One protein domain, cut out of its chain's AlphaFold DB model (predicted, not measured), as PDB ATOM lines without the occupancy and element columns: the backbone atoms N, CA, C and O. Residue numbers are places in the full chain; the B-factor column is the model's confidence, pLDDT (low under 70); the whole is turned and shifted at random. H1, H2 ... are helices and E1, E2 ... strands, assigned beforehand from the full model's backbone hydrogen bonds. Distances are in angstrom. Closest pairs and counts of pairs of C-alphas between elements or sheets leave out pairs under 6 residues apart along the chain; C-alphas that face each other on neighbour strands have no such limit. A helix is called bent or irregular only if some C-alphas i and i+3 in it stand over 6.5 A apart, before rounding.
ATOM      1  N   MET A   1     163.352 209.885 226.244       43.81
ATOM      2  CA  MET A   1     163.860 209.095 225.094       43.81
ATOM      3  C   MET A   1     163.759 209.849 223.769       43.81
ATOM      4  O   MET A   1     164.729 209.859 223.033       43.81
ATOM      5  N   GLY A   2     162.622 210.493 223.460       48.25
ATOM      6  CA  GLY A   2     162.404 211.158 222.165       48.25
ATOM      7  C   GLY A   2     163.202 212.446 221.899       48.25
ATOM      8  O   GLY A   2     163.305 212.829 220.745       48.25
ATOM      9  N   GLU A   3     163.771 213.106 222.913       53.53
ATOM     10  CA  GLU A   3     164.675 214.260 222.717       53.53
ATOM     11  C   GLU A   3     166.143 213.858 222.526       53.53
ATOM     12  O   GLU A   3     166.843 214.494 221.747       53.53
ATOM     13  N   LEU A   4     166.579 212.744 223.127       53.31
ATOM     14  CA  LEU A   4     167.949 212.216 223.014       53.31
ATOM     15  C   LEU A   4     168.326 211.831 221.567       53.31
ATOM     16  O   LEU A   4     169.497 211.785 221.218       53.31
ATOM     17  N   LEU A   5     167.322 211.543 220.732       57.31
ATOM     18  CA  LEU A   5     167.469 211.127 219.331       57.31
ATOM     19  C   LEU A   5     167.163 212.255 218.327       57.31
ATOM     20  O   LEU A   5     167.215 212.022 217.124       57.31
ATOM     21  N   LYS A   6     166.783 213.451 218.802       59.47
ATOM     22  CA  LYS A   6     166.458 214.607 217.942       59.47
ATOM     23  C   LYS A   6     167.678 215.464 217.598       59.47
ATOM     24  O   LYS A   6     167.616 216.212 216.628       59.47
ATOM     25  N   GLY A   7     168.748 215.372 218.388       61.47
ATOM     26  CA  GLY A   7     170.050 215.966 218.089       61.47
ATOM     27  C   GLY A   7     170.963 214.957 217.398       61.47
ATOM     28  O   GLY A   7     170.790 213.748 217.554       61.47
ATOM     29  N   ASP A   8     171.944 215.443 216.641       72.62
ATOM     30  CA  ASP A   8     172.979 214.568 216.106       72.62
ATOM     31  C   ASP A   8     173.884 214.113 217.258       72.62
ATOM     32  O   ASP A   8     174.776 214.836 217.708       72.62
ATOM     33  N   LEU A   9     173.605 212.904 217.754       73.31
ATOM     34  CA  LEU A   9     174.343 212.213 218.812       73.31
ATOM     35  C   LEU A   9     175.859 212.261 218.596       73.31
ATOM     36  O   LEU A   9     176.604 212.262 219.572       73.31
ATOM     37  N   SER A  10     176.321 212.336 217.349       77.62
ATOM     38  CA  SER A  10     177.740 212.410 217.005       77.62
ATOM     39  C   SER A  10     178.397 213.706 217.489       77.62
ATOM     40  O   SER A  10     179.573 213.694 217.840       77.62
ATOM     41  N   TYR A  11     177.649 214.816 217.541       81.31
ATOM     42  CA  TYR A  11     178.163 216.135 217.937       81.31
ATOM     43  C   TYR A  11     177.996 216.438 219.429       81.31
ATOM     44  O   TYR A  11     178.639 217.356 219.936       81.31
ATOM     45  N   THR A  12     177.145 215.693 220.137       86.44
ATOM     46  CA  THR A  12     176.839 215.932 221.559       86.44
ATOM     47  C   THR A  12     177.252 214.784 222.475       86.44
ATOM     48  O   THR A  12     176.953 214.820 223.666       86.44
ATOM     49  N   SER A  13     177.926 213.761 221.944       89.00
ATOM     50  CA  SER A  13     178.409 212.618 222.722       89.00
ATOM     51  C   SER A  13     179.929 212.598 222.786       89.00
ATOM     52  O   SER A  13     180.614 212.849 221.798       89.00
ATOM     53  N   ALA A  14     180.460 212.219 223.945       90.44
ATOM     54  CA  ALA A  14     181.869 211.898 224.115       90.44
ATOM     55  C   ALA A  14     182.018 210.399 224.396       90.44
ATOM     56  O   ALA A  14     181.360 209.860 225.288       90.44
ATOM     57  N   VAL A  15     182.902 209.731 223.653       89.62
ATOM     58  CA  VAL A  15     183.292 208.340 223.917       89.62
ATOM     59  C   VAL A  15     184.644 208.348 224.610       89.62
ATOM     60  O   VAL A  15     185.623 208.861 224.073       89.62
ATOM     61  N   LEU A  16     184.696 207.775 225.809       90.12
ATOM     62  CA  LEU A  16     185.906 207.713 226.618       90.12
ATOM     63  C   LEU A  16     186.420 206.276 226.670       90.12
ATOM     64  O   LEU A  16     185.713 205.367 227.104       90.12
ATOM     65  N   LEU A  17     187.669 206.092 226.248       90.00
ATOM     66  CA  LEU A  17     188.415 204.847 226.392       90.00
ATOM     67  C   LEU A  17     189.466 205.049 227.478       90.00
ATOM     68  O   LEU A  17     190.489 205.694 227.259       90.00
ATOM     69  N   CYS A  18     189.194 204.513 228.661       90.00
ATOM     70  CA  CYS A  18     190.106 204.594 229.790       90.00
ATOM     71  C   CYS A  18     190.933 203.312 229.888       90.00
ATOM     72  O   CYS A  18     190.404 202.206 229.793       90.00
ATOM     73  N   MET A  19     192.231 203.470 230.113       90.88
ATOM     74  CA  MET A  19     193.167 202.375 230.338       90.88
ATOM     75  C   MET A  19     194.059 202.708 231.529       90.88
ATOM     76  O   MET A  19     194.192 203.868 231.911       90.88
ATOM     77  N   GLY A  20     194.670 201.689 232.116       91.25
ATOM     78  CA  GLY A  20     195.623 201.861 233.201       91.25
ATOM     79  C   GLY A  20     196.497 200.630 233.361       91.25
ATOM     80  O   GLY A  20     196.489 199.739 232.513       91.25
ATOM     81  N   ILE A  21     197.272 200.612 234.440       93.25
ATOM     82  CA  ILE A  21     198.196 199.523 234.742       93.25
ATOM     83  C   ILE A  21     197.454 198.500 235.599       93.25
ATOM     84  O   ILE A  21     197.146 198.765 236.762       93.25
ATOM     85  N   ASP A  22     197.122 197.357 235.002       93.06
ATOM     86  CA  ASP A  22     196.554 196.217 235.714       93.06
ATOM     87  C   ASP A  22     197.649 195.382 236.403       93.06
ATOM     88  O   ASP A  22     198.839 195.705 236.380       93.06
ATOM     89  N   ARG A  23     197.239 194.315 237.085       93.44
ATOM     90  CA  ARG A  23     198.131 193.429 237.837       93.44
ATOM     91  C   ARG A  23     198.890 192.423 236.977       93.44
ATOM     92  O   ARG A  23     199.733 191.719 237.530       93.44
ATOM     93  N   ALA A  24     198.586 192.330 235.684       93.38
ATOM     94  CA  ALA A  24     199.188 191.400 234.733       93.38
ATOM     95  C   ALA A  24     199.193 189.931 235.204       93.38
ATOM     96  O   ALA A  24     200.096 189.164 234.889       93.38
ATOM     97  N   ASP A  25     198.177 189.527 235.973       93.38
ATOM     98  CA  ASP A  25     198.073 188.216 236.625       93.38
ATOM     99  C   ASP A  25     197.110 187.251 235.908       93.38
ATOM    100  O   ASP A  25     196.703 186.225 236.457       93.38
ATOM    101  N   GLY A  26     196.757 187.567 234.660       93.62
ATOM    102  CA  GLY A  26     196.043 186.664 233.764       93.62
ATOM    103  C   GLY A  26     196.912 185.505 233.278       93.62
ATOM    104  O   GLY A  26     198.125 185.631 233.125       93.62
ATOM    105  N   THR A  27     196.282 184.369 232.982       94.69
ATOM    106  CA  THR A  27     196.972 183.201 232.412       94.69
ATOM    107  C   THR A  27     196.287 182.721 231.139       94.69
ATOM    108  O   THR A  27     195.069 182.824 230.997       94.69
ATOM    109  N   MET A  28     197.073 182.193 230.202       95.50
ATOM    110  CA  MET A  28     196.562 181.553 228.990       95.50
ATOM    111  C   MET A  28     196.784 180.047 229.090       95.50
ATOM    112  O   MET A  28     197.892 179.603 229.390       95.50
ATOM    113  N   VAL A  29     195.744 179.255 228.848       97.00
ATOM    114  CA  VAL A  29     195.812 177.791 228.912       97.00
ATOM    115  C   VAL A  29     195.177 177.169 227.680       97.00
ATOM    116  O   VAL A  29     194.232 177.712 227.118       97.00
ATOM    117  N   LEU A  30     195.664 175.998 227.281       97.56
ATOM    118  CA  LEU A  30     194.979 175.177 226.291       97.56
ATOM    119  C   LEU A  30     193.973 174.273 227.004       97.56
ATOM    120  O   LEU A  30     194.327 173.564 227.948       97.56
ATOM    121  N   ASP A  31     192.717 174.293 226.565       96.50
ATOM    122  CA  ASP A  31     191.717 173.345 227.055       96.50
ATOM    123  C   ASP A  31     191.977 171.916 226.525       96.50
ATOM    124  O   ASP A  31     192.879 171.663 225.722       96.50
ATOM    125  N   ARG A  32     191.153 170.944 226.942       96.44
ATOM    126  CA  ARG A  32     191.275 169.540 226.492       96.44
ATOM    127  C   ARG A  32     191.130 169.362 224.976       96.44
ATOM    128  O   ARG A  32     191.583 168.356 224.439       96.44
ATOM    129  N   LYS A  33     190.482 170.308 224.296       97.75
ATOM    130  CA  LYS A  33     190.293 170.340 222.842       97.75
ATOM    131  C   LYS A  33     191.377 171.164 222.137       97.75
ATOM    132  O   LYS A  33     191.297 171.323 220.924       97.75
ATOM    133  N   LYS A  34     192.403 171.623 222.866       96.31
ATOM    134  CA  LYS A  34     193.506 172.467 222.388       96.31
ATOM    135  C   LYS A  34     193.077 173.871 221.945       96.31
ATOM    136  O   LYS A  34     193.792 174.496 221.168       96.31
ATOM    137  N   ASN A  35     191.956 174.391 222.441       97.44
ATOM    138  CA  ASN A  35     191.620 175.801 222.234       97.44
ATOM    139  C   ASN A  35     192.328 176.663 223.276       97.44
ATOM    140  O   ASN A  35     192.389 176.290 224.450       97.44
ATOM    141  N   LEU A  36     192.808 177.831 222.855       95.44
ATOM    142  CA  LEU A  36     193.378 178.825 223.755       95.44
ATOM    143  C   LEU A  36     192.273 179.480 224.587       95.44
ATOM    144  O   LEU A  36     191.307 180.011 224.047       95.44
ATOM    145  N   GLN A  37     192.441 179.443 225.901       95.56
ATOM    146  CA  GLN A  37     191.557 180.048 226.886       95.56
ATOM    147  C   GLN A  37     192.336 181.074 227.696       95.56
ATOM    148  O   GLN A  37     193.469 180.813 228.103       95.56
ATOM    149  N   ILE A  38     191.714 182.215 227.978       92.56
ATOM    150  CA  ILE A  38     192.277 183.250 228.845       92.56
ATOM    151  C   ILE A  38     191.553 183.187 230.186       92.56
ATOM    152  O   ILE A  38     190.343 183.394 230.263       92.56
ATOM    153  N   GLN A  39     192.294 182.908 231.251       93.25
ATOM    154  CA  GLN A  39     191.813 182.985 232.624       93.25
ATOM    155  C   GLN A  39     192.244 184.326 233.211       93.25
ATOM    156  O   GLN A  39     193.396 184.504 233.609       93.25
ATOM    157  N   TRP A  40     191.315 185.281 233.241       91.38
ATOM    158  CA  TRP A  40     191.566 186.626 233.749       91.38
ATOM    159  C   TRP A  40     190.982 186.799 235.160       91.38
ATOM    160  O   TRP A  40     189.757 186.750 235.319       91.38
ATOM    161  N   PRO A  41     191.804 187.017 236.206       90.69
ATOM    162  CA  PRO A  41     191.326 187.176 237.577       90.69
ATOM    163  C   PRO A  41     190.804 188.599 237.804       90.69
ATOM    164  O   PRO A  41     191.386 189.414 238.518       90.69
ATOM    165  N   GLN A  42     189.660 188.910 237.203       87.69
ATOM    166  CA  GLN A  42     189.119 190.267 237.164       87.69
ATOM    167  C   GLN A  42     188.989 190.930 238.547       87.69
ATOM    168  O   GLN A  42     189.250 192.124 238.687       87.69
ATOM    169  N   LYS A  43     188.630 190.157 239.579       88.88
ATOM    170  CA  LYS A  43     188.488 190.658 240.956       88.88
ATOM    171  C   LYS A  43     189.763 191.317 241.485       88.88
ATOM    172  O   LYS A  43     189.671 192.278 242.241       88.88
ATOM    173  N   ASN A  44     190.932 190.842 241.060       92.44
ATOM    174  CA  ASN A  44     192.213 191.366 241.524       92.44
ATOM    175  C   ASN A  44     192.452 192.801 241.028       92.44
ATOM    176  O   ASN A  44     193.186 193.555 241.658       92.44
ATOM    177  N   ASN A  45     191.797 193.198 239.935       91.25
ATOM    178  CA  ASN A  45     191.956 194.496 239.282       91.25
ATOM    179  C   ASN A  45     190.819 195.486 239.606       91.25
ATOM    180  O   ASN A  45     190.728 196.545 238.991       91.25
ATOM    181  N   MET A  46     189.949 195.170 240.574       90.44
ATOM    182  CA  MET A  46     188.778 196.000 240.889       90.44
ATOM    183  C   MET A  46     189.127 197.429 241.299       90.44
ATOM    184  O   MET A  46     188.422 198.342 240.886       90.44
ATOM    185  N   SER A  47     190.224 197.640 242.027       92.50
ATOM    186  CA  SER A  47     190.662 198.987 242.413       92.50
ATOM    187  C   SER A  47     190.971 199.873 241.202       92.50
ATOM    188  O   SER A  47     190.589 201.041 241.183       92.50
ATOM    189  N   LEU A  48     191.599 199.317 240.157       92.25
ATOM    190  CA  LEU A  48     191.830 200.020 238.894       92.25
ATOM    191  C   LEU A  48     190.501 200.370 238.213       92.25
ATOM    192  O   LEU A  48     190.311 201.494 237.754       92.25
ATOM    193  N   TYR A  49     189.575 199.415 238.150       90.88
ATOM    194  CA  TYR A  49     188.287 199.619 237.486       90.88
ATOM    195  C   TYR A  49     187.423 200.649 238.222       90.88
ATOM    196  O   TYR A  49     186.801 201.498 237.587       90.88
ATOM    197  N   GLU A  50     187.423 200.627 239.552       91.50
ATOM    198  CA  GLU A  50     186.748 201.624 240.385       91.50
ATOM    199  C   GLU A  50     187.360 203.016 240.212       91.50
ATOM    200  O   GLU A  50     186.611 203.984 240.069       91.50
ATOM    201  N   ALA A  51     188.690 203.123 240.131       94.00
ATOM    202  CA  ALA A  51     189.369 204.387 239.854       94.00
ATOM    203  C   ALA A  51     188.986 204.953 238.476       94.00
ATOM    204  O   ALA A  51     188.627 206.125 238.375       94.00
ATOM    205  N   ILE A  52     188.979 204.116 237.431       92.75
ATOM    206  CA  ILE A  52     188.528 204.503 236.084       92.75
ATOM    207  C   ILE A  52     187.084 205.020 236.128       92.75
ATOM    208  O   ILE A  52     186.799 206.108 235.628       92.75
ATOM    209  N   LEU A  53     186.176 204.280 236.768       91.31
ATOM    210  CA  LEU A  53     184.771 204.676 236.881       91.31
ATOM    211  C   LEU A  53     184.588 205.967 237.683       91.31
ATOM    212  O   LEU A  53     183.679 206.735 237.369       91.31
ATOM    213  N   SER A  54     185.414 206.206 238.704       94.25
ATOM    214  CA  SER A  54     185.402 207.458 239.467       94.25
ATOM    215  C   SER A  54     185.785 208.635 238.578       94.25
ATOM    216  O   SER A  54     185.011 209.577 238.462       94.25
ATOM    217  N   VAL A  55     186.906 208.537 237.855       94.75
ATOM    218  CA  VAL A  55     187.371 209.599 236.945       94.75
ATOM    219  C   VAL A  55     186.339 209.893 235.855       94.75
ATOM    220  O   VAL A  55     186.080 211.053 235.543       94.75
ATOM    221  N   MET A  56     185.702 208.862 235.295       93.44
ATOM    222  CA  MET A  56     184.644 209.049 234.296       93.44
ATOM    223  C   MET A  56     183.425 209.787 234.871       93.44
ATOM    224  O   MET A  56     182.851 210.631 234.184       93.44
ATOM    225  N   LYS A  57     183.037 209.510 236.124       93.31
ATOM    226  CA  LYS A  57     181.951 210.232 236.813       93.31
ATOM    227  C   LYS A  57     182.324 211.682 237.116       93.31
ATOM    228  O   LYS A  57     181.484 212.568 236.946       93.31
ATOM    229  N   ASP A  58     183.563 211.925 237.529       95.25
ATOM    230  CA  ASP A  58     184.067 213.272 237.796       95.25
ATOM    231  C   ASP A  58     184.077 214.100 236.505       95.25
ATOM    232  O   ASP A  58     183.574 215.223 236.478       95.25
ATOM    233  N   PHE A  59     184.544 213.511 235.401       95.06
ATOM    234  CA  PHE A  59     184.512 214.139 234.082       95.06
ATOM    235  C   PHE A  59     183.081 214.420 233.606       95.06
ATOM    236  O   PHE A  59     182.789 215.534 233.176       95.06
ATOM    237  N   ALA A  60     182.171 213.448 233.736       94.06
ATOM    238  CA  ALA A  60     180.756 213.613 233.403       94.06
ATOM    239  C   ALA A  60     180.110 214.776 234.179       94.06
ATOM    240  O   ALA A  60     179.370 215.577 233.602       94.06
ATOM    241  N   SER A  61     180.437 214.901 235.469       94.50
ATOM    242  CA  SER A  61     179.964 215.990 236.330       94.50
ATOM    243  C   SER A  61     180.555 217.340 235.916       94.50
ATOM    244  O   SER A  61     179.836 218.336 235.856       94.50
ATOM    245  N   PHE A  62     181.845 217.373 235.579       95.62
ATOM    246  CA  PHE A  62     182.545 218.577 235.128       95.62
ATOM    247  C   PHE A  62     181.938 219.159 233.845       95.62
ATOM    248  O   PHE A  62     181.690 220.363 233.775       95.62
ATOM    249  N   ILE A  63     181.641 218.310 232.855       93.88
ATOM    250  CA  ILE A  63     181.034 218.745 231.585       93.88
ATOM    251  C   ILE A  63     179.513 218.930 231.662       93.88
ATOM    252  O   ILE A  63     178.914 219.365 230.682       93.88
ATOM    253  N   LYS A  64     178.891 218.613 232.809       93.75
ATOM    254  CA  LYS A  64     177.436 218.675 233.039       93.75
ATOM    255  C   LYS A  64     176.637 217.851 232.020       93.75
ATOM    256  O   LYS A  64     175.669 218.345 231.453       93.75
ATOM    257  N   THR A  65     177.058 216.609 231.773       91.25
ATOM    258  CA  THR A  65     176.335 215.718 230.847       91.25
ATOM    259  C   THR A  65     174.935 215.386 231.369       91.25
ATOM    260  O   THR A  65     174.760 215.125 232.560       91.25
ATOM    261  N   ASP A  66     173.952 215.317 230.470       88.44
ATOM    262  CA  ASP A  66     172.591 214.875 230.801       88.44
ATOM    263  C   ASP A  66     172.516 213.362 231.051       88.44
ATOM    264  O   ASP A  66     171.665 212.876 231.799       88.44
ATOM    265  N   PHE A  67     173.403 212.593 230.410       87.62
ATOM    266  CA  PHE A  67     173.424 211.138 230.507       87.62
ATOM    267  C   PHE A  67     174.855 210.595 230.514       87.62
ATOM    268  O   PHE A  67     175.709 211.002 229.726       87.62
ATOM    269  N   TYR A  68     175.109 209.643 231.409       88.38
ATOM    270  CA  TYR A  68     176.361 208.904 231.514       88.38
ATOM    271  C   TYR A  68     176.050 207.431 231.756       88.38
ATOM    272  O   TYR A  68     175.282 207.088 232.657       88.38
ATOM    273  N   PHE A  69     176.681 206.555 230.980       87.94
ATOM    274  CA  PHE A  69     176.613 205.118 231.189       87.94
ATOM    275  C   PHE A  69     177.976 204.488 230.865       87.94
ATOM    276  O   PHE A  69     178.581 204.835 229.850       87.94
ATOM    277  N   PRO A  70     178.493 203.585 231.717       84.88
ATOM    278  CA  PRO A  70     179.688 202.813 231.399       84.88
ATOM    279  C   PRO A  70     179.377 201.759 230.325       84.88
ATOM    280  O   PRO A  70     178.223 201.562 229.940       84.88
ATOM    281  N   LEU A  71     180.408 201.037 229.875       80.88
ATOM    282  CA  LEU A  71     180.250 199.934 228.924       80.88
ATOM    283  C   LEU A  71     179.130 198.971 229.370       80.88
ATOM    284  O   LEU A  71     179.161 198.510 230.514       80.88
ATOM    285  N   PRO A  72     178.182 198.599 228.485       77.06
ATOM    286  CA  PRO A  72     177.085 197.691 228.833       77.06
ATOM    287  C   PRO A  72     177.557 196.333 229.368       77.06
ATOM    288  O   PRO A  72     176.879 195.709 230.180       77.06
ATOM    289  N   THR A  73     178.748 195.881 228.963       77.44
ATOM    290  CA  THR A  73     179.362 194.649 229.475       77.44
ATOM    291  C   THR A  73     179.710 194.733 230.960       77.44
ATOM    292  O   THR A  73     179.802 193.696 231.610       77.44
ATOM    293  N   TRP A  74     179.854 195.941 231.516       74.19
ATOM    294  CA  TRP A  74     180.076 196.186 232.941       74.19
ATOM    295  C   TRP A  74     178.787 196.119 233.776       74.19
ATOM    296  O   TRP A  74     178.835 196.083 235.009       74.19
ATOM    297  N   SER A  75     177.614 196.081 233.138       74.12
ATOM    298  CA  SER A  75     176.346 195.911 233.843       74.12
ATOM    299  C   SER A  75     176.228 194.506 234.443       74.12
ATOM    300  O   SER A  75     176.740 193.512 233.920       74.12
ATOM    301  N   TRP A  76     175.538 194.419 235.581       64.94
ATOM    302  CA  TRP A  76     175.159 193.135 236.165       64.94
ATOM    303  C   TRP A  76     174.292 192.339 235.169       64.94
ATOM    304  O   TRP A  76     173.413 192.945 234.554       64.94
ATOM    305  N   PRO A  77     174.482 191.014 235.005       66.31
ATOM    306  CA  PRO A  77     175.369 190.114 235.757       66.31
ATOM    307  C   PRO A  77     176.748 189.871 235.116       66.31
ATOM    308  O   PRO A  77     177.565 189.176 235.708       66.31
ATOM    309  N   ILE A  78     176.999 190.409 233.919       68.62
ATOM    310  CA  ILE A  78     178.142 190.030 233.076       68.62
ATOM    311  C   ILE A  78     179.447 190.610 233.626       68.62
ATOM    312  O   ILE A  78     180.440 189.894 233.681       68.62
ATOM    313  N   ARG A  79     179.432 191.885 234.053       68.38
ATOM    314  CA  ARG A  79     180.586 192.631 234.590       68.38
ATOM    315  C   ARG A  79     181.909 192.355 233.860       68.38
ATOM    316  O   ARG A  79     182.934 192.346 234.508       68.38
ATOM    317  N   ASN A  80     181.937 192.150 232.548       74.88
ATOM    318  CA  ASN A  80     183.179 191.863 231.828       74.88
ATOM    319  C   ASN A  80     183.844 193.149 231.345       74.88
ATOM    320  O   ASN A  80     183.187 194.041 230.795       74.88
ATOM    321  N   ASN A  81     185.167 193.192 231.477       75.06
ATOM    322  CA  ASN A  81     185.981 194.201 230.821       75.06
ATOM    323  C   ASN A  81     186.380 193.770 229.418       75.06
ATOM    324  O   ASN A  81     186.584 192.590 229.139       75.06
ATOM    325  N   VAL A  82     186.521 194.768 228.557       80.81
ATOM    326  CA  VAL A  82     187.056 194.615 227.210       80.81
ATOM    327  C   VAL A  82     188.370 195.374 227.168       80.81
ATOM    328  O   VAL A  82     188.411 196.557 227.492       80.81
ATOM    329  N   SER A  83     189.440 194.689 226.775       86.44
ATOM    330  CA  SER A  83     190.701 195.332 226.422       86.44
ATOM    331  C   SER A  83     190.941 195.154 224.933       86.44
ATOM    332  O   SER A  83     190.795 194.057 224.399       86.44
ATOM    333  N   VAL A  84     191.333 196.242 224.278       88.75
ATOM    334  CA  VAL A  84     191.826 196.235 222.894       88.75
ATOM    335  C   VAL A  84     193.355 196.177 222.833       88.75
ATOM    336  O   VAL A  84     193.927 196.120 221.752       88.75
TER     337      VAL A  84
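What this domain is: This is residues 1 to 84 of the 157 residues of the protein "Cholesterol oxidase" of Leptospira interrogans serovar Canicola (UniProt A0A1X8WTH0). This model has little regular structure: one long helix, H2, with the antiparallel hairpin E1 and E2 beyond its first residues, the unnamed stretch 13 to 26 running along its length, and the unnamed stretch 63 to 84 folding back from its last residues before its later part, residues 74 to 84, loops away crosswise. Residues 5 to 11 stick out near its other end. The printed part has 84 residues with H1, E1, E2 and H2 in that order, a mixed class with 33 residues in named elements. It is loose, radius of gyration of the C-alphas 17.1 A, spanning 52 by 26 by 22 A.

How they stand to each other: H1, residues 9 to 12, is apart from E2, residues 36 to 39, and from H2, residues 42 to 62. E1, residues 27 to 30, forms a hairpin with E2 at 147 degrees; N 29 and O 37 are 2.9 A apart, within hydrogen-bond range. E1 and H2 are apart. In H2, 14 of 17 O i to N i+4 pairs are within range; H1 is too short for one.

Where its parts are: H1 begins at C-alpha 9 (174.343, 212.213, 218.812) and spans 5.3 A, E1 10.3 A, E2 9.9 A. H2, 29.1 A, ends at C-alpha 62 (182.545, 218.577, 235.128); it has a kink of 37 degrees near residue 49 and is irregular, C-alphas 44 and 47 being 7.8 A apart.

The domain as a whole: The farthest C-alphas, Glu 3 and Arg 32, are 52.2 A apart. The printed part has no cut; H1 to E1 is a long link. Residues 1 to 7 and 76 to 79 have pLDDT under 70.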